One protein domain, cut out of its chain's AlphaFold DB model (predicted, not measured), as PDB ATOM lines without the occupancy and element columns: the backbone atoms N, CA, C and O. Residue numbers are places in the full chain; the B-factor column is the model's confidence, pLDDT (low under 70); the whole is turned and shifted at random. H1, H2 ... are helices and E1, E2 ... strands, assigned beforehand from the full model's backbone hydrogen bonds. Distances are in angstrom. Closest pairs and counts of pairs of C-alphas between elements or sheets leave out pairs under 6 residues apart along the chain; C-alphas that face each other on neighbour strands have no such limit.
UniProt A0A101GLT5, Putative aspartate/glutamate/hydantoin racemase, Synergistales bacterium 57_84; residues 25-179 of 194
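What this domain is: This is residues 25 to 179 of the 194 residues of the protein "Putative aspartate/glutamate/hydantoin racemase" of Synergistales bacterium 57_84 (UniProt A0A101GLT5). What shape is it? With little regular structure, it is a small parallel sheet, E3 E2 E1 E4, with H1, H2 and H3 on one face, and a long unnamed tail, residues 129 to 179. How large is it? The printed part, 155 residues with four named helices and four strands alternating from H1 to E4, mixed in class, is compact: radius of gyration of the C-alphas 14.7 A, spans 41 by 34 by 31 A.

Where its parts are: Which residues? H1 is residues 30 to 42, 18.4 A long, E1 46 to 51, H2 65 to 77, E2 83 to 86, H3 91 to 100, E3 106 to 108, H4 113 to 117, E4 122 to 128. Which anchors? C-alpha 30 is at (24.314, 10.281, 48.652), C-alpha 128 at (25.673, 33.099, 45.966).

How they stand to each other: How do E1 and E4 pair? N 49 and O 124 are within hydrogen-bond range, 2.7 A apart. Which helices touch? H2 touches H3 with residues 65 to 69 alone; the closest C-alphas, of Pro 65 and Val 94, are 5.0 A apart.

The domain as a whole: Any cut? The printed part has no cut. Where is confidence low? Among others, residues 138 to 179 have pLDDT under 70.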
ATOM      1  N   PRO A  25      25.878  15.793  38.100       78.62
ATOM      2  CA  PRO A  25      26.178  14.431  38.542       78.62
ATOM      3  C   PRO A  25      27.542  14.303  39.220       78.62
ATOM      4  O   PRO A  25      27.698  13.495  40.128       78.62
ATOM      5  N   ARG A  26      28.525  15.135  38.844       77.50
ATOM      6  CA  ARG A  26      29.860  15.144  39.471       77.50
ATOM      7  C   ARG A  26      29.837  15.664  40.908       77.50
ATOM      8  O   ARG A  26      30.776  15.436  41.672       77.50
ATOM      9  N   LEU A  27      28.793  16.407  41.264       71.81
ATOM     10  CA  LEU A  27      28.612  16.993  42.585       71.81
ATOM     11  C   LEU A  27      27.626  16.195  43.448       71.81
ATOM     12  O   LEU A  27      27.699  16.287  44.675       71.81
ATOM     13  N   CYS A  28      26.780  15.372  42.826       76.25
ATOM     14  CA  CYS A  28      25.768  14.562  43.489       76.25
ATOM     15  C   CYS A  28      26.354  13.265  44.055       76.25
ATOM     16  O   CYS A  28      26.655  12.331  43.316       76.25
ATOM     17  N   SER A  29      26.446  13.168  45.380       81.50
ATOM     18  CA  SER A  29      26.678  11.894  46.065       81.50
ATOM     19  C   SER A  29      25.702  11.732  47.230       81.50
ATOM     20  O   SER A  29      25.441  12.716  47.926       81.50
ATOM     21  N   PRO A  30      25.178  10.518  47.496       84.12
ATOM     22  CA  PRO A  30      24.314  10.281  48.652       84.12
ATOM     23  C   PRO A  30      24.914  10.790  49.961       84.12
ATOM     24  O   PRO A  30      24.232  11.472  50.718       84.12
ATOM     25  N   ALA A  31      26.211  10.551  50.177       83.88
ATOM     26  CA  ALA A  31      26.932  11.024  51.355       83.88
ATOM     27  C   ALA A  31      26.801  12.544  51.561       83.88
ATOM     28  O   ALA A  31      26.453  12.974  52.654       83.88
ATOM     29  N   ARG A  32      26.971  13.357  50.508       81.62
ATOM     30  CA  ARG A  32      26.839  14.822  50.605       81.62
ATOM     31  C   ARG A  32      25.424  15.271  50.954       81.62
ATOM     32  O   ARG A  32      25.262  16.234  51.696       81.62
ATOM     33  N   PHE A  33      24.408  14.590  50.426       83.56
ATOM     34  CA  PHE A  33      23.015  14.893  50.757       83.56
ATOM     35  C   PHE A  33      22.707  14.566  52.223       83.56
ATOM     36  O   PHE A  33      22.117  15.395  52.912       83.56
ATOM     37  N   TYR A  34      23.163  13.412  52.723       84.00
ATOM     38  CA  TYR A  34      23.014  13.053  54.135       84.00
ATOM     39  C   TYR A  34      23.779  14.007  55.062       84.00
ATOM     40  O   TYR A  34      23.218  14.461  56.056       84.00
ATOM     41  N   GLU A  35      25.020  14.368  54.726       84.69
ATOM     42  CA  GLU A  35      25.814  15.343  55.487       84.69
ATOM     43  C   GLU A  35      25.124  16.713  55.550       84.69
ATOM     44  O   GLU A  35      25.004  17.298  56.629       84.69
ATOM     45  N   ALA A  36      24.624  17.210  54.414       85.06
ATOM     46  CA  ALA A  36      23.882  18.464  54.368       85.06
ATOM     47  C   ALA A  36      22.592  18.390  55.201       85.06
ATOM     48  O   ALA A  36      22.331  19.302  55.983       85.06
ATOM     49  N   SER A  37      21.823  17.299  55.093       87.31
ATOM     50  CA  SER A  37      20.604  17.087  55.891       87.31
ATOM     51  C   SER A  37      20.896  17.108  57.383       87.31
ATOM     52  O   SER A  37      20.258  17.853  58.118       87.31
ATOM     53  N   ALA A  38      21.911  16.363  57.827       86.50
ATOM     54  CA  ALA A  38      22.277  16.279  59.237       86.50
ATOM     55  C   ALA A  38      22.659  17.650  59.819       86.50
ATOM     56  O   ALA A  38      22.304  17.983  60.950       86.50
ATOM     57  N   LEU A  39      23.361  18.476  59.040       87.25
ATOM     58  CA  LEU A  39      23.719  19.834  59.444       87.25
ATOM     59  C   LEU A  39      22.496  20.757  59.518       87.25
ATOM     60  O   LEU A  39      22.384  21.531  60.470       87.25
ATOM     61  N   LEU A  40      21.572  20.656  58.557       89.75
ATOM     62  CA  LEU A  40      20.309  21.400  58.566       89.75
ATOM     63  C   LEU A  40      19.428  20.985  59.761       89.75
ATOM     64  O   LEU A  40      18.912  21.842  60.472       89.75
ATOM     65  N   GLU A  41      19.317  19.688  60.046       91.06
ATOM     66  CA  GLU A  41      18.546  19.149  61.175       91.06
ATOM     67  C   GLU A  41      19.109  19.571  62.539       91.06
ATOM     68  O   GLU A  41      18.349  19.833  63.480       91.06
ATOM     69  N   ALA A  42      20.434  19.675  62.648       90.50
ATOM     70  CA  ALA A  42      21.122  20.100  63.864       90.50
ATOM     71  C   ALA A  42      21.070  21.620  64.111       90.50
ATOM     72  O   ALA A  42      21.434  22.065  65.203       90.50
ATOM     73  N   SER A  43      20.651  22.418  63.124       91.56
ATOM     74  CA  SER A  43      20.600  23.881  63.199       91.56
ATOM     75  C   SER A  43      19.248  24.370  63.715       91.56
ATOM     76  O   SER A  43      18.192  23.964  63.236       91.56
ATOM     77  N   PHE A  44      19.262  25.260  64.701       95.94
ATOM     78  CA  PHE A  44      18.076  25.952  65.199       95.94
ATOM     79  C   PHE A  44      17.921  27.352  64.592       95.94
ATOM     80  O   PHE A  44      16.790  27.784  64.361       95.94
ATOM     81  N   ARG A  45      19.034  28.042  64.307       95.38
ATOM     82  CA  ARG A  45      19.073  29.393  63.721       95.38
ATOM     83  C   ARG A  45      19.903  29.458  62.435       95.38
ATOM     84  O   ARG A  45      20.962  30.100  62.425       95.38
ATOM     85  N   PRO A  46      19.443  28.826  61.341       94.38
ATOM     86  CA  PRO A  46      20.134  28.917  60.068       94.38
ATOM     87  C   PRO A  46      19.921  30.291  59.418       94.38
ATOM     88  O   PRO A  46      18.804  30.806  59.376       94.38
ATOM     89  N   VAL A  47      20.976  30.855  58.828       95.75
ATOM     90  CA  VAL A  47      20.860  31.954  57.860       95.75
ATOM     91  C   VAL A  47      21.096  31.408  56.457       95.75
ATOM     92  O   VAL A  47      22.163  30.867  56.170       95.75
ATOM     93  N   ILE A  48      20.114  31.570  55.574       95.50
ATOM     94  CA  ILE A  48      20.190  31.161  54.169       95.50
ATOM     95  C   ILE A  48      20.532  32.390  53.330       95.50
ATOM     96  O   ILE A  48      19.713  33.287  53.176       95.50
ATOM     97  N   VAL A  49      21.739  32.439  52.781       94.25
ATOM     98  CA  VAL A  49      22.235  33.522  51.932       94.25
ATOM     99  C   VAL A  49      22.009  33.170  50.466       94.25
ATOM    100  O   VAL A  49      22.470  32.127  50.001       94.25
ATOM    101  N   THR A  50      21.346  34.047  49.716       93.88
ATOM    102  CA  THR A  50      21.089  33.836  48.286       93.88
ATOM    103  C   THR A  50      21.151  35.129  47.479       93.88
ATOM    104  O   THR A  50      21.077  36.230  48.031       93.88
ATOM    105  N   GLY A  51      21.273  34.988  46.163       90.12
ATOM    106  CA  GLY A  51      21.210  36.077  45.201       90.12
ATOM    107  C   GLY A  51      22.500  36.200  44.405       90.12
ATOM    108  O   GLY A  51      23.593  36.306  44.972       90.12
ATOM    109  N   PHE A  52      22.347  36.257  43.088       88.06
ATOM    110  CA  PHE A  52      23.411  36.500  42.133       88.06
ATOM    111  C   PHE A  52      22.927  37.548  41.133       88.06
ATOM    112  O   PHE A  52      22.032  37.293  40.339       88.06
ATOM    113  N   TYR A  53      23.502  38.748  41.170       86.81
ATOM    114  CA  TYR A  53      23.152  39.790  40.210       86.81
ATOM    115  C   TYR A  53      23.949  39.620  38.913       86.81
ATOM    116  O   TYR A  53      25.163  39.409  38.957       86.81
ATOM    117  N   VAL A  54      23.291  39.759  37.759       83.81
ATOM    118  CA  VAL A  54      23.907  39.629  36.434       83.81
ATOM    119  C   VAL A  54      23.955  41.006  35.751       83.81
ATOM    120  O   VAL A  54      22.991  41.400  35.092       83.81
ATOM    121  N   PRO A  55      25.088  41.743  35.818       81.56
ATOM    122  CA  PRO A  55      25.180  43.113  35.299       81.56
ATOM    123  C   PRO A  55      24.761  43.289  33.837       81.56
ATOM    124  O   PRO A  55      24.043  44.227  33.518       81.56
ATOM    125  N   SER A  56      25.151  42.369  32.950       81.19
ATOM    126  CA  SER A  56      24.784  42.425  31.525       81.19
ATOM    127  C   SER A  56      23.286  42.284  31.259       81.19
ATOM    128  O   SER A  56      22.837  42.678  30.193       81.19
ATOM    129  N   ALA A  57      22.536  41.684  32.185       85.31
ATOM    130  CA  ALA A  57      21.083  41.570  32.099       85.31
ATOM    131  C   ALA A  57      20.370  42.697  32.867       85.31
ATOM    132  O   ALA A  57      19.158  42.840  32.745       85.31
ATOM    133  N   GLY A  58      21.100  43.474  33.679       88.19
ATOM    134  CA  GLY A  58      20.513  44.471  34.574       88.19
ATOM    135  C   GLY A  58      19.548  43.871  35.604       88.19
ATOM    136  O   GLY A  58      18.628  44.557  36.042       88.19
ATOM    137  N   ALA A  59      19.708  42.585  35.943       89.56
ATOM    138  CA  ALA A  59      18.733  41.829  36.722       89.56
ATOM    139  C   ALA A  59      19.389  40.750  37.608       89.56
ATOM    140  O   ALA A  59      20.480  40.266  37.284       89.56
ATOM    141  N   PRO A  60      18.728  40.350  38.713       90.00
ATOM    142  CA  PRO A  60      19.046  39.125  39.441       90.00
ATOM    143  C   PRO A  60      18.926  37.888  38.557       90.00
ATOM    144  O   PRO A  60      18.026  37.796  37.722       90.00
ATOM    145  N   GLU A  61      19.795  36.916  38.797       86.94
ATOM    146  CA  GLU A  61      19.600  35.552  38.340       86.94
ATOM    147  C   GLU A  61      18.351  34.961  39.008       86.94
ATOM    148  O   GLU A  61      18.002  35.266  40.153       86.94
ATOM    149  N   SER A  62      17.651  34.136  38.241       86.56
ATOM    150  CA  SER A  62      16.439  33.444  38.674       86.56
ATOM    151  C   SER A  62      16.748  32.193  39.497       86.56
ATOM    152  O   SER A  62      15.960  31.798  40.360       86.56
ATOM    153  N   ASP A  63      17.907  31.588  39.239       83.38
ATOM    154  CA  ASP A  63      18.458  30.492  40.020       83.38
ATOM    155  C   ASP A  63      18.891  31.005  41.404       83.38
ATOM    156  O   ASP A  63      19.503  32.066  41.525       83.38
ATOM    157  N   GLY A  64      18.521  30.291  42.468       90.06
ATOM    158  CA  GLY A  64      18.785  30.702  43.851       90.06
ATOM    159  C   GLY A  64      17.555  31.108  44.664       90.06
ATOM    160  O   GLY A  64      17.150  30.321  45.526       90.06
ATOM    161  N   PRO A  65      16.940  32.289  44.425       94.50
ATOM    162  CA  PRO A  65      15.875  32.834  45.274       94.50
ATOM    163  C   PRO A  65      14.727  31.858  45.552       94.50
ATOM    164  O   PRO A  65      14.306  31.705  46.700       94.50
ATOM    165  N   ALA A  66      14.263  31.138  44.527       94.50
ATOM    166  CA  ALA A  66      13.200  30.147  44.681       94.50
ATOM    167  C   ALA A  66      13.641  28.956  45.551       94.50
ATOM    168  O   ALA A  66      12.921  28.557  46.465       94.50
ATOM    169  N   GLY A  67      14.843  28.416  45.318       93.00
ATOM    170  CA  GLY A  67      15.393  27.308  46.107       93.00
ATOM    171  C   GLY A  67      15.642  27.691  47.568       93.00
ATOM    172  O   GLY A  67      15.322  26.922  48.475       93.00
ATOM    173  N   ALA A  68      16.137  28.906  47.807       95.88
ATOM    174  CA  ALA A  68      16.332  29.454  49.144       95.88
ATOM    175  C   ALA A  68      15.002  29.621  49.894       95.88
ATOM    176  O   ALA A  68      14.906  29.228  51.053       95.88
ATOM    177  N   ALA A  69      13.964  30.138  49.228       97.44
ATOM    178  CA  ALA A  69      12.635  30.291  49.817       97.44
ATOM    179  C   ALA A  69      11.977  28.936  50.144       97.44
ATOM    180  O   ALA A  69      11.357  28.792  51.197       97.44
ATOM    181  N   VAL A  70      12.151  27.917  49.291       96.69
ATOM    182  CA  VAL A  70      11.682  26.545  49.562       96.69
ATOM    183  C   VAL A  70      12.401  25.939  50.769       96.69
ATOM    184  O   VAL A  70      11.747  25.392  51.660       96.69
ATOM    185  N   LEU A  71      13.729  26.071  50.840       95.44
ATOM    186  CA  LEU A  71      14.506  25.601  51.988       95.44
ATOM    187  C   LEU A  71      14.107  26.338  53.277       95.44
ATOM    188  O   LEU A  71      13.943  25.714  54.324       95.44
ATOM    189  N   ALA A  72      13.893  27.651  53.193       97.56
ATOM    190  CA  ALA A  72      13.422  28.463  54.304       97.56
ATOM    191  C   ALA A  72      12.035  28.010  54.788       97.56
ATOM    192  O   ALA A  72      11.850  27.769  55.977       97.56
ATOM    193  N   ARG A  73      11.070  27.786  53.888       97.75
ATOM    194  CA  ARG A  73       9.756  27.221  54.247       97.75
ATOM    195  C   ARG A  73       9.902  25.897  54.995       97.75
ATOM    196  O   ARG A  73       9.279  25.726  56.040       97.75
ATOM    197  N   ALA A  74      10.731  24.979  54.496       95.75
ATOM    198  CA  ALA A  74      10.949  23.683  55.139       95.75
ATOM    199  C   ALA A  74      11.500  23.836  56.569       95.75
ATOM    200  O   ALA A  74      10.996  23.211  57.501       95.75
ATOM    201  N   MET A  75      12.467  24.732  56.763       95.88
ATOM    202  CA  MET A  75      13.027  25.054  58.079       95.88
ATOM    203  C   MET A  75      12.009  25.723  59.016       95.88
ATOM    204  O   MET A  75      11.939  25.366  60.191       95.88
ATOM    205  N   LYS A  76      11.175  26.642  58.506       97.06
ATOM    206  CA  LYS A  76      10.081  27.269  59.270       97.06
ATOM    207  C   LYS A  76       9.094  26.209  59.761       97.06
ATOM    208  O   LYS A  76       8.757  26.185  60.941       97.06
ATOM    209  N   LEU A  77       8.684  25.294  58.881       96.69
ATOM    210  CA  LEU A  77       7.790  24.178  59.218       96.69
ATOM    211  C   LEU A  77       8.418  23.194  60.216       96.69
ATOM    212  O   LEU A  77       7.706  22.610  61.027       96.69
ATOM    213  N   ALA A  78       9.745  23.054  60.208       95.69
ATOM    214  CA  ALA A  78      10.501  22.276  61.188       95.69
ATOM    215  C   ALA A  78      10.765  23.025  62.516       95.69
ATOM    216  O   ALA A  78      11.572  22.562  63.324       95.69
ATOM    217  N   GLY A  79      10.127  24.182  62.738       96.88
ATOM    218  CA  GLY A  79      10.202  24.948  63.985       96.88
ATOM    219  C   GLY A  79      11.506  25.725  64.189       96.88
ATOM    220  O   GLY A  79      11.861  26.025  65.328       96.88
ATOM    221  N   ARG A  80      12.252  26.023  63.116       96.62
ATOM    222  CA  ARG A  80      13.549  26.719  63.194       96.62
ATOM    223  C   ARG A  80      13.389  28.238  63.120       96.62
ATOM    224  O   ARG A  80      12.527  28.751  62.408       96.62
ATOM    225  N   GLN A  81      14.263  28.962  63.819       96.50
ATOM    226  CA  GLN A  81      14.365  30.424  63.777       96.50
ATOM    227  C   GLN A  81      15.315  30.858  62.655       96.50
ATOM    228  O   GLN A  81      16.471  31.202  62.894       96.50
ATOM    229  N   LEU A  82      14.844  30.798  61.416       96.06
ATOM    230  CA  LEU A  82      15.669  31.098  60.247       96.06
ATOM    231  C   LEU A  82      15.618  32.568  59.825       96.06
ATOM    232  O   LEU A  82      14.653  33.274  60.108       96.06
ATOM    233  N   ILE A  83      16.621  32.977  59.050       97.69
ATOM    234  CA  ILE A  83      16.618  34.231  58.283       97.69
ATOM    235  C   ILE A  83      17.059  33.927  56.849       97.69
ATOM    236  O   ILE A  83      18.018  33.182  56.639       97.69
ATOM    237  N   VAL A  84      16.405  34.531  55.856       97.94
ATOM    238  CA  VAL A  84      16.920  34.582  54.481       97.94
ATOM    239  C   VAL A  84      17.674  35.893  54.300       97.94
ATOM    240  O   VAL A  84      17.127  36.959  54.547       97.94
ATOM    241  N   ALA A  85      18.936  35.840  53.890       96.81
ATOM    242  CA  ALA A  85      19.777  37.011  53.691       96.81
ATOM    243  C   ALA A  85      20.112  37.217  52.211       96.81
ATOM    244  O   ALA A  85      20.399  36.270  51.475       96.81
ATOM    245  N   THR A  86      20.102  38.473  51.778       95.50
ATOM    246  CA  THR A  86      20.482  38.871  50.422       95.50
ATOM    247  C   THR A  86      21.020  40.302  50.405       95.50
ATOM    248  O   THR A  86      21.063  40.959  51.444       95.50
ATOM    249  N   ASP A  87      21.430  40.791  49.237       93.00
ATOM    250  CA  ASP A  87      21.845  42.183  49.036       93.00
ATOM    251  C   ASP A  87      20.786  43.013  48.299       93.00
ATOM    252  O   ASP A  87      19.805  42.483  47.763       93.00
ATOM    253  N   ARG A  88      20.990  44.335  48.250       93.88
ATOM    254  CA  ARG A  88      20.034  45.266  47.630       93.88
ATOM    255  C   ARG A  88      19.728  44.983  46.157       93.88
ATOM    256  O   ARG A  88      18.657  45.346  45.678       93.88
ATOM    257  N   TRP A  89      20.644  44.354  45.417       92.31
ATOM    258  CA  TRP A  89      20.436  44.069  43.994       92.31
ATOM    259  C   TRP A  89      19.458  42.919  43.790       92.31
ATOM    260  O   TRP A  89      18.717  42.905  42.811       92.31
ATOM    261  N   ASN A  90      19.443  41.975  44.727       94.25
ATOM    262  CA  ASN A  90      18.628  40.766  44.681       94.25
ATOM    263  C   ASN A  90      17.349  40.872  45.529       94.25
ATOM    264  O   ASN A  90      16.465  40.022  45.407       94.25
ATOM    265  N   GLU A  91      17.217  41.930  46.339       95.50
ATOM    266  CA  GLU A  91      16.111  42.169  47.274       95.50
ATOM    267  C   GLU A  91      14.735  41.861  46.675       95.50
ATOM    268  O   GLU A  91      13.970  41.093  47.256       95.50
ATOM    269  N   ARG A  92      14.413  42.447  45.513       96.00
ATOM    270  CA  ARG A  92      13.079  42.305  44.907       96.00
ATOM    271  C   ARG A  92      12.751  40.851  44.568       96.00
ATOM    272  O   ARG A  92      11.652  40.398  44.871       96.00
ATOM    273  N   ALA A  93      13.700  40.128  43.973       96.06
ATOM    274  CA  ALA A  93      13.513  38.729  43.595       96.06
ATOM    275  C   ALA A  93      13.376  37.832  44.835       96.06
ATOM    276  O   ALA A  93      12.448  37.031  44.929       96.06
ATOM    277  N   VAL A  94      14.252  38.019  45.827       97.56
ATOM    278  CA  VAL A  94      14.248  37.218  47.059       97.56
ATOM    279  C   VAL A  94      12.994  37.466  47.892       97.56
ATOM    280  O   VAL A  94      12.365  36.500  48.323       97.56
ATOM    281  N   LYS A  95      12.579  38.728  48.078       97.75
ATOM    282  CA  LYS A  95      11.341  39.058  48.802       97.75
ATOM    283  C   LYS A  95      10.111  38.467  48.121       97.75
ATOM    284  O   LYS A  95       9.270  37.910  48.817       97.75
ATOM    285  N   ALA A  96      10.025  38.522  46.791       97.50
ATOM    286  CA  ALA A  96       8.911  37.926  46.055       97.50
ATOM    287  C   ALA A  96       8.823  36.404  46.273       97.50
ATOM    288  O   ALA A  96       7.754  35.887  46.595       97.50
ATOM    289  N   CYS A  97       9.948  35.684  46.171       98.06
ATOM    290  CA  CYS A  97       9.982  34.244  46.439       98.06
ATOM    291  C   CYS A  97       9.628  33.917  47.898       98.06
ATOM    292  O   CYS A  97       8.846  33.000  48.147       98.06
ATOM    293  N   CYS A  98      10.164  34.672  48.860       98.06
ATOM    294  CA  CYS A  98       9.871  34.472  50.280       98.06
ATOM    295  C   CYS A  98       8.399  34.748  50.602       98.06
ATOM    296  O   CYS A  98       7.789  33.962  51.318       98.06
ATOM    297  N   GLN A  99       7.797  35.781  50.008       97.94
ATOM    298  CA  GLN A  99       6.379  36.101  50.180       97.94
ATOM    299  C   GLN A  99       5.472  34.961  49.699       97.94
ATOM    300  O   GLN A  99       4.578  34.547  50.432       97.94
ATOM    301  N   VAL A 100       5.720  34.412  48.502       97.62
ATOM    302  CA  VAL A 100       4.972  33.247  47.981       97.62
ATOM    303  C   VAL A 100       5.127  32.033  48.899       97.62
ATOM    304  O   VAL A 100       4.188  31.264  49.096       97.62
ATOM    305  N   MET A 101       6.311  31.871  49.486       97.75
ATOM    306  CA  MET A 101       6.603  30.789  50.416       97.75
ATOM    307  C   MET A 101       6.231  31.109  51.869       97.75
ATOM    308  O   MET A 101       6.545  30.295  52.730       97.75
ATOM    309  N   GLU A 102       5.543  32.217  52.161       97.25
ATOM    310  CA  GLU A 102       5.153  32.610  53.527       97.25
ATOM    311  C   GLU A 102       6.356  32.640  54.493       97.25
ATOM    312  O   GLU A 102       6.294  32.148  55.622       97.25
ATOM    313  N   VAL A 103       7.491  33.162  54.026       96.88
ATOM    314  CA  VAL A 103       8.717  33.381  54.802       96.88
ATOM    315  C   VAL A 103       8.876  34.882  55.033       96.88
ATOM    316  O   VAL A 103       9.083  35.641  54.090       96.88
ATOM    317  N   ASP A 104       8.789  35.297  56.295       91.06
ATOM    318  CA  ASP A 104       8.681  36.715  56.666       91.06
ATOM    319  C   ASP A 104      10.052  37.373  56.912       91.06
ATOM    320  O   ASP A 104      10.251  38.560  56.653       91.06
ATOM    321  N   GLU A 105      11.028  36.590  57.379       93.06
ATOM    322  CA  GLU A 105      12.336  37.078  57.829       93.06
ATOM    323  C   GLU A 105      13.345  37.164  56.675       93.06
ATOM    324  O   GLU A 105      14.121  36.234  56.427       93.06
ATOM    325  N   VAL A 106      13.349  38.306  55.976       97.38
ATOM    326  CA  VAL A 106      14.340  38.634  54.937       97.38
ATOM    327  C   VAL A 106      15.255  39.771  55.394       97.38
ATOM    328  O   VAL A 106      14.830  40.918  55.529       97.38
ATOM    329  N   LEU A 107      16.541  39.471  55.570       97.25
ATOM    330  CA  LEU A 107      17.598  40.445  55.824       97.25
ATOM    331  C   LEU A 107      18.197  40.929  54.498       97.25
ATOM    332  O   LEU A 107      18.873  40.175  53.801       97.25
ATOM    333  N   VAL A 108      17.998  42.206  54.178       96.44
ATOM    334  CA  VAL A 108      18.682  42.871  53.062       96.44
ATOM    335  C   VAL A 108      19.873  43.629  53.629       96.44
ATOM    336  O   VAL A 108      19.697  44.524  54.454       96.44
ATOM    337  N   THR A 109      21.082  43.250  53.226       92.81
ATOM    338  CA  THR A 109      22.318  43.892  53.678       92.81
ATOM    339  C   THR A 109      23.387  43.863  52.593       92.81
ATOM    340  O   THR A 109      23.559  42.868  51.885       92.81
ATOM    341  N   ASP A 110      24.143  44.951  52.500       87.62
ATOM    342  CA  ASP A 110      25.341  45.037  51.668       87.62
ATOM    343  C   ASP A 110      26.606  44.657  52.463       87.62
ATOM    344  O   ASP A 110      27.691  44.551  51.892       87.62
ATOM    345  N   GLU A 111      26.462  44.398  53.765       84.56
ATOM    346  CA  GLU A 111      27.534  44.032  54.682       84.56
ATOM    347  C   GLU A 111      27.355  42.599  55.179       84.56
ATOM    348  O   GLU A 111      26.388  42.254  55.865       84.56
ATOM    349  N   GLY A 112      28.330  41.743  54.875       79.12
ATOM    350  CA  GLY A 112      28.271  40.350  55.302       79.12
ATOM    351  C   GLY A 112      28.302  40.174  56.822       79.12
ATOM    352  O   GLY A 112      27.689  39.235  57.327       79.12
ATOM    353  N   SER A 113      28.965  41.067  57.562       83.31
ATOM    354  CA  SER A 113      29.015  41.064  59.034       83.31
ATOM    355  C   SER A 113      27.621  41.063  59.661       83.31
ATOM    356  O   SER A 113      27.397  40.330  60.624       83.31
ATOM    357  N   SER A 114      26.650  41.752  59.048       88.81
ATOM    358  CA  SER A 114      25.266  41.787  59.530       88.81
ATOM    359  C   SER A 114      24.614  40.402  59.582       88.81
ATOM    360  O   SER A 114      23.695  40.193  60.372       88.81
ATOM    361  N   VAL A 115      25.076  39.438  58.773       87.50
ATOM    362  CA  VAL A 115      24.639  38.036  58.877       87.50
ATOM    363  C   VAL A 115      25.174  37.375  60.144       87.50
ATOM    364  O   VAL A 115      24.436  36.640  60.794       87.50
ATOM    365  N   LEU A 116      26.420  37.645  60.540       86.06
ATOM    366  CA  LEU A 116      26.980  37.109  61.787       86.06
ATOM    367  C   LEU A 116      26.432  37.799  63.030       86.06
ATOM    368  O   LEU A 116      26.324  37.147  64.067       86.06
ATOM    369  N   ASP A 117      26.022  39.061  62.929       91.06
ATOM    370  CA  ASP A 117      25.358  39.775  64.027       91.06
ATOM    371  C   ASP A 117      24.034  39.111  64.419       91.06
ATOM    372  O   ASP A 117      23.603  39.170  65.574       91.06
ATOM    373  N   LYS A 118      23.419  38.373  63.486       91.50
ATOM    374  CA  LYS A 118      22.276  37.497  63.768       91.50
ATOM    375  C   LYS A 118      22.659  36.223  64.513       91.50
ATOM    376  O   LYS A 118      21.774  35.423  64.785       91.50
ATOM    377  N   ARG A 119      23.927  36.015  64.876       90.81
ATOM    378  CA  ARG A 119      24.440  34.842  65.606       90.81
ATOM    379  C   ARG A 119      23.859  33.521  65.068       90.81
ATOM    380  O   ARG A 119      23.167  32.822  65.818       90.81
ATOM    381  N   PRO A 120      24.049  33.223  63.770       89.06
ATOM    382  CA  PRO A 120      23.597  31.968  63.196       89.06
ATOM    383  C   PRO A 120      24.401  30.804  63.764       89.06
ATOM    384  O   PRO A 120      25.621  30.904  63.893       89.06
ATOM    385  N   ASP A 121      23.737  29.682  64.031       89.81
ATOM    386  CA  ASP A 121      24.432  28.416  64.300       89.81
ATOM    387  C   ASP A 121      24.816  27.682  63.008       89.81
ATOM    388  O   ASP A 121      25.595  26.728  63.052       89.81
ATOM    389  N   LEU A 122      24.296  28.152  61.871       88.62
ATOM    390  CA  LEU A 122      24.549  27.644  60.537       88.62
ATOM    391  C   LEU A 122      24.351  28.751  59.502       88.62
ATOM    392  O   LEU A 122      23.339  29.445  59.508       88.62
ATOM    393  N   VAL A 123      25.286  28.886  58.567       88.31
ATOM    394  CA  VAL A 123      25.077  29.680  57.347       88.31
ATOM    395  C   VAL A 123      24.968  28.715  56.175       88.31
ATOM    396  O   VAL A 123      25.727  27.755  56.121       88.31
ATOM    397  N   VAL A 124      24.021  28.947  55.272       88.69
ATOM    398  CA  VAL A 124      23.786  28.154  54.060       88.69
ATOM    399  C   VAL A 124      23.854  29.099  52.874       88.69
ATOM    400  O   VAL A 124      23.174  30.115  52.880       88.69
ATOM    401  N   PHE A 125      24.627  28.770  51.847       88.69
ATOM    402  CA  PHE A 125      24.671  29.562  50.620       88.69
ATOM    403  C   PHE A 125      23.895  28.850  49.512       88.69
ATOM    404  O   PHE A 125      24.063  27.651  49.293       88.69
ATOM    405  N   VAL A 126      23.032  29.591  48.823       90.50
ATOM    406  CA  VAL A 126      22.206  29.097  47.716       90.50
ATOM    407  C   VAL A 126      22.353  30.070  46.554       90.50
ATOM    408  O   VAL A 126      21.850  31.185  46.627       90.50
ATOM    409  N   GLU A 127      23.069  29.664  45.506       85.75
ATOM    410  CA  GLU A 127      23.381  30.508  44.339       85.75
ATOM    411  C   GLU A 127      23.908  31.899  44.732       85.75
ATOM    412  O   GLU A 127      23.413  32.949  44.323       85.75
ATOM    413  N   ARG A 128      24.916  31.903  45.607       85.06
ATOM    414  CA  ARG A 128      25.673  33.099  45.966       85.06
ATOM    415  C   ARG A 128      27.066  32.978  45.371       85.06
ATOM    416  O   ARG A 128      27.705  31.937  45.520       85.06
ATOM    417  N   LEU A 129      27.547  34.041  44.725       77.94
ATOM    418  CA  LEU A 129      28.915  34.061  44.213       77.94
ATOM    419  C   LEU A 129      29.923  33.850  45.350       77.94
ATOM    420  O   LEU A 129      29.756  34.368  46.454       77.94
ATOM    421  N   GLY A 130      30.969  33.078  45.070       73.38
ATOM    422  CA  GLY A 130      32.121  32.903  45.950       73.38
ATOM    423  C   GLY A 130      33.263  33.824  45.531       73.38
ATOM    424  O   GLY A 130      33.417  34.121  44.347       73.38
ATOM    425  N   ARG A 131      34.077  34.271  46.493       70.75
ATOM    426  CA  ARG A 131      35.297  35.027  46.184       70.75
ATOM    427  C   ARG A 131      36.372  34.063  45.703       70.75
ATOM    428  O   ARG A 131      36.679  33.109  46.413       70.75
ATOM    429  N   ALA A 132      36.937  34.300  44.527       68.56
ATOM    430  CA  ALA A 132      38.058  33.518  44.029       68.56
ATOM    431  C   ALA A 132      39.334  33.793  44.846       68.56
ATOM    432  O   ALA A 132      39.407  34.722  45.656       68.56
ATOM    433  N   CYS A 133      40.348  32.951  44.655       68.62
ATOM    434  CA  CYS A 133      41.622  33.033  45.375       68.62
ATOM    435  C   CYS A 133      42.405  34.331  45.111       68.62
ATOM    436  O   CYS A 133      43.209  34.731  45.946       68.62
ATOM    437  N   ASP A 134      42.142  35.006  43.996       70.25
ATOM    438  CA  ASP A 134      42.683  36.327  43.652       70.25
ATOM    439  C   ASP A 134      41.869  37.499  44.238       70.25
ATOM    440  O   ASP A 134      42.153  38.662  43.958       70.25
ATOM    441  N   GLY A 135      40.842  37.204  45.041       66.94
ATOM    442  CA  GLY A 135      39.965  38.204  45.642       66.94
ATOM    443  C   GLY A 135      38.843  38.703  44.727       66.94
ATOM    444  O   GLY A 135      38.033  39.508  45.185       66.94
ATOM    445  N   ARG A 136      38.764  38.234  43.476       67.69
ATOM    446  CA  ARG A 136      37.784  38.685  42.478       67.69
ATOM    447  C   ARG A 136      36.558  37.773  42.420       67.69
ATOM    448  O   ARG A 136      36.479  36.738  43.088       67.69
ATOM    449  N   TYR A 137      35.583  38.189  41.618       70.50
ATOM    450  CA  TYR A 137      34.321  37.493  41.402       70.50
ATOM    451  C   TYR A 137      34.123  37.223  39.918       70.50
ATOM    452  O   TYR A 137      34.249  38.125  39.089       70.50
ATOM    453  N   TYR A 138      33.776  35.980  39.606       68.69
ATOM    454  CA  TYR A 138      33.662  35.503  38.235       68.69
ATOM    455  C   TYR A 138      32.290  34.894  37.996       68.69
ATOM    456  O   TYR A 138      31.721  34.260  38.882       68.69
ATOM    457  N   ASN A 139      31.752  35.038  36.792       68.75
ATOM    458  CA  ASN A 139      30.624  34.207  36.367       68.75
ATOM    459  C   ASN A 139      31.121  32.856  35.815       68.75
ATOM    460  O   ASN A 139      32.323  32.596  35.744       68.75
ATOM    461  N   MET A 140      30.197  32.003  35.364       65.12
ATOM    462  CA  MET A 140      30.536  30.711  34.748       65.12
ATOM    463  C   MET A 140      31.380  30.828  33.460       65.12
ATOM    464  O   MET A 140      31.952  29.835  33.023       65.12
ATOM    465  N   ARG A 141      31.476  32.018  32.843       63.22
ATOM    466  CA  ARG A 141      32.326  32.292  31.668       63.22
ATOM    467  C   ARG A 141      33.735  32.768  32.041       63.22
ATOM    468  O   ARG A 141      34.522  33.060  31.148       63.22
ATOM    469  N   GLY A 142      34.056  32.863  33.334       62.16
ATOM    470  CA  GLY A 142      35.337  33.398  33.802       62.16
ATOM    471  C   GLY A 142      35.477  34.908  33.590       62.16
ATOM    472  O   GLY A 142      36.571  35.445  33.725       62.16
ATOM    473  N   GLU A 143      34.384  35.603  33.264       63.75
ATOM    474  CA  GLU A 143      34.382  37.059  33.159       63.75
ATOM    475  C   GLU A 143      34.399  37.647  34.569       63.75
ATOM    476  O   GLU A 143      33.514  37.347  35.380       63.75
ATOM    477  N   GLU A 144      35.382  38.501  34.849       59.41
ATOM    478  CA  GLU A 144      35.370  39.341  36.042       59.41
ATOM    479  C   GLU A 144      34.174  40.289  35.963       59.41
ATOM    480  O   GLU A 144      33.988  40.998  34.969       59.41
ATOM    481  N   ARG A 145      33.343  40.311  37.006       58.03
ATOM    482  CA  ARG A 145      32.249  41.279  37.095       58.03
ATOM    483  C   ARG A 145      32.252  42.017  38.430       58.03
ATOM    484  O   ARG A 145      32.438  41.432  39.492       58.03
ATOM    485  N   TRP A 146      32.025  43.327  38.305       53.16
ATOM    486  CA  TRP A 146      31.782  44.342  39.338       53.16
ATOM    487  C   TRP A 146      30.746  43.934  40.407       53.16
ATOM    488  O   TRP A 146      29.924  43.049  40.173       53.16
ATOM    489  N   PRO A 147      30.782  44.586  41.587       54.69
ATOM    490  CA  PRO A 147      31.044  43.922  42.850       54.69
ATOM    491  C   PRO A 147      29.854  43.083  43.334       54.69
ATOM    492  O   PRO A 147      28.745  43.587  43.530       54.69
ATOM    493  N   CYS A 148      30.125  41.824  43.671       53.59
ATOM    494  CA  CYS A 148      29.398  41.193  44.765       53.59
ATOM    495  C   CYS A 148      29.638  42.039  46.006       53.59
ATOM    496  O   CYS A 148      30.782  42.173  46.436       53.59
ATOM    497  N   LEU A 149      28.574  42.606  46.571       59.81
ATOM    498  CA  LEU A 149      28.696  43.475  47.742       59.81
ATOM    499  C   LEU A 149      29.348  42.729  48.910       59.81
ATOM    500  O   LEU A 149      30.177  43.291  49.617       59.81
ATOM    501  N   TRP A 150      29.054  41.430  49.038       62.34
ATOM    502  CA  TRP A 150      29.753  40.530  49.946       62.34
ATOM    503  C   TRP A 150      29.460  39.059  49.625       62.34
ATOM    504  O   TRP A 150      28.416  38.713  49.062       62.34
ATOM    505  N   THR A 151      30.378  38.180  50.022       59.75
ATOM    506  CA  THR A 151      30.257  36.721  49.836       59.75
ATOM    507  C   THR A 151      30.434  35.942  51.120       59.75
ATOM    508  O   THR A 151      29.798  34.912  51.300       59.75
ATOM    509  N   TYR A 152      31.271  36.438  52.030       57.19
ATOM    510  CA  TYR A 152      31.477  35.833  53.332       57.19
ATOM    511  C   TYR A 152      31.486  36.913  54.414       57.19
ATOM    512  O   TYR A 152      32.106  37.957  54.197       57.19
ATOM    513  N   PRO A 153      30.849  36.685  55.573       52.66
ATOM    514  CA  PRO A 153      30.684  37.730  56.575       52.66
ATOM    515  C   PRO A 153      31.948  38.359  57.160       52.66
ATOM    516  O   PRO A 153      31.872  39.441  57.727       52.66
ATOM    517  N   THR A 154      33.096  37.687  57.058       49.28
ATOM    518  CA  THR A 154      34.350  38.148  57.675       49.28
ATOM    519  C   THR A 154      35.329  38.787  56.692       49.28
ATOM    520  O   THR A 154      36.405  39.196  57.105       49.28
ATOM    521  N   GLY A 155      35.016  38.862  55.391       48.81
ATOM    522  CA  GLY A 155      35.926  39.442  54.390       48.81
ATOM    523  C   GLY A 155      37.246  38.676  54.170       48.81
ATOM    524  O   GLY A 155      38.037  39.061  53.303       48.81
ATOM    525  N   GLU A 156      37.492  37.578  54.888       43.41
ATOM    526  CA  GLU A 156      38.688  36.741  54.754       43.41
ATOM    527  C   GLU A 156      38.595  35.791  53.548       43.41
ATOM    528  O   GLU A 156      37.499  35.346  53.187       43.41
ATOM    529  N   PRO A 157      39.726  35.469  52.884       42.56
ATOM    530  CA  PRO A 157      39.751  34.415  51.879       42.56
ATOM    531  C   PRO A 157      39.366  33.120  52.583       42.56
ATOM    532  O   PRO A 157      39.962  32.771  53.600       42.56
ATOM    533  N   THR A 158      38.363  32.406  52.082       40.41
ATOM    534  CA  THR A 158      38.029  31.097  52.640       40.41
ATOM    535  C   THR A 158      39.272  30.201  52.533       40.41
ATOM    536  O   THR A 158      39.766  30.031  51.418       40.41
ATOM    537  N   PRO A 159      39.790  29.616  53.631       32.00
ATOM    538  CA  PRO A 159      41.065  28.886  53.638       32.00
ATOM    539  C   PRO A 159      41.008  27.511  52.939       32.00
ATOM    540  O   PRO A 159      41.785  26.618  53.262       32.00
ATOM    541  N   TRP A 160      40.098  27.304  51.979       32.22
ATOM    542  CA  TRP A 160      39.933  26.023  51.293       32.22
ATOM    543  C   TRP A 160      40.342  26.078  49.816       32.22
ATOM    544  O   TRP A 160      39.933  26.998  49.105       32.22
ATOM    545  N   PRO A 161      40.964  25.009  49.283       27.27
ATOM    546  CA  PRO A 161      41.148  24.765  47.841       27.27
ATOM    547  C   PRO A 161      39.851  24.666  46.991       27.27
ATOM    548  O   PRO A 161      39.885  24.192  45.856       27.27
ATOM    549  N   ALA A 162      38.684  25.038  47.527       32.09
ATOM    550  CA  ALA A 162      37.341  24.738  47.000       32.09
ATOM    551  C   ALA A 162      36.798  25.942  46.266       32.09
ATOM    552  O   ALA A 162      35.982  25.740  45.376       32.09
ATOM    553  N   CYS A 163      37.343  27.136  46.530       28.59
ATOM    554  CA  CYS A 163      37.234  28.279  45.626       28.59
ATOM    555  C   CYS A 163      37.559  27.901  44.176       28.59
ATOM    556  O   CYS A 163      37.000  28.492  43.265       28.59
ATOM    557  N   CYS A 164      38.430  26.907  43.961       24.91
ATOM    558  CA  CYS A 164      38.836  26.483  42.622       24.91
ATOM    559  C   CYS A 164      38.090  25.245  42.095       24.91
ATOM    560  O   CYS A 164      38.240  24.913  40.923       24.91
ATOM    561  N   ARG A 165      37.319  24.525  42.926       26.17
ATOM    562  CA  ARG A 165      36.652  23.265  42.522       26.17
ATOM    563  C   ARG A 165      35.127  23.309  42.618       26.17
ATOM    564  O   ARG A 165      34.460  22.593  41.874       26.17
ATOM    565  N   ALA A 166      34.579  24.196  43.445       32.19
ATOM    566  CA  ALA A 166      33.292  24.808  43.167       32.19
ATOM    567  C   ALA A 166      33.552  25.833  42.059       32.19
ATOM    568  O   ALA A 166      33.816  26.999  42.335       32.19
ATOM    569  N   GLY A 167      33.590  25.363  40.806       28.03
ATOM    570  CA  GLY A 167      33.561  26.256  39.650       28.03
ATOM    571  C   GLY A 167      32.489  27.309  39.897       28.03
ATOM    572  O   GLY A 167      31.437  26.969  40.442       28.03
ATOM    573  N   SER A 168      32.825  28.569  39.629       37.38
ATOM    574  CA  SER A 168      32.002  29.727  39.966       37.38
ATOM    575  C   SER A 168      30.522  29.413  39.744       37.38
ATOM    576  O   SER A 168      30.130  29.164  38.611       37.38
ATOM    577  N   VAL A 169      29.755  29.320  40.838       42.56
ATOM    578  CA  VAL A 169      28.328  28.943  40.869       42.56
ATOM    579  C   VAL A 169      27.960  27.688  40.057       42.56
ATOM    580  O   VAL A 169      27.204  27.730  39.095       42.56
ATOM    581  N   ASN A 170      28.441  26.520  40.478       32.69
ATOM    582  CA  ASN A 170      27.711  25.283  40.198       32.69
ATOM    583  C   ASN A 170      26.684  25.094  41.316       32.69
ATOM    584  O   ASN A 170      27.065  24.721  42.427       32.69
ATOM    585  N   GLY A 171      25.422  25.416  41.016       36.41
ATOM    586  CA  GLY A 171      24.265  25.371  41.909       36.41
ATOM    587  C   GLY A 171      24.350  24.332  43.033       36.41
ATOM    588  O   GLY A 171      24.691  23.169  42.823       36.41
ATOM    589  N   LEU A 172      24.000  24.789  44.238       34.06
ATOM    590  CA  LEU A 172      24.057  24.059  45.510       34.06
ATOM    591  C   LEU A 172      25.457  23.929  46.148       34.06
ATOM    592  O   LEU A 172      25.863  22.874  46.634       34.06
ATOM    593  N   GLY A 173      26.185  25.041  46.244       38.28
ATOM    594  CA  GLY A 173      27.297  25.178  47.187       38.28
ATOM    595  C   GLY A 173      26.798  25.453  48.606       38.28
ATOM    596  O   GLY A 173      26.898  26.580  49.080       38.28
ATOM    597  N   ILE A 174      26.268  24.443  49.296       41.69
ATOM    598  CA  ILE A 174      25.903  24.561  50.711       41.69
ATOM    599  C   ILE A 174      27.202  24.615  51.547       41.69
ATOM    600  O   ILE A 174      27.720  23.598  52.003       41.69
ATOM    601  N   LEU A 175      27.781  25.810  51.720       43.84
ATOM    602  CA  LEU A 175      28.879  26.021  52.669       43.84
ATOM    603  C   LEU A 175      28.291  26.175  54.071       43.84
ATOM    604  O   LEU A 175      27.811  27.246  54.419       43.84
ATOM    605  N   LEU A 176      28.366  25.104  54.856       45.00
ATOM    606  CA  LEU A 176      27.836  25.022  56.214       45.00
ATOM    607  C   LEU A 176      28.952  25.326  57.204       45.00
ATOM    608  O   LEU A 176      29.878  24.532  57.369       45.00
ATOM    609  N   LYS A 177      28.874  26.472  57.880       45.56
ATOM    610  CA  LYS A 177      29.740  26.753  59.029       45.56
ATOM    611  C   LYS A 177      28.915  26.807  60.298       45.56
ATOM    612  O   LYS A 177      28.019  27.638  60.412       45.56
ATOM    613  N   ARG A 178      29.287  25.962  61.257       42.81
ATOM    614  CA  ARG A 178      28.824  26.060  62.637       42.81
ATOM    615  C   ARG A 178      29.610  27.162  63.340       42.81
ATOM    616  O   ARG A 178      30.838  27.185  63.254       42.81
ATOM    617  N   SER A 179      28.937  28.090  64.012       37.69
ATOM    618  CA  SER A 179      29.621  29.100  64.823       37.69
ATOM    619  C   SER A 179      30.273  28.429  66.045       37.69
ATOM    620  O   SER A 179      29.580  28.034  66.979       37.69
TER     621      SER A 179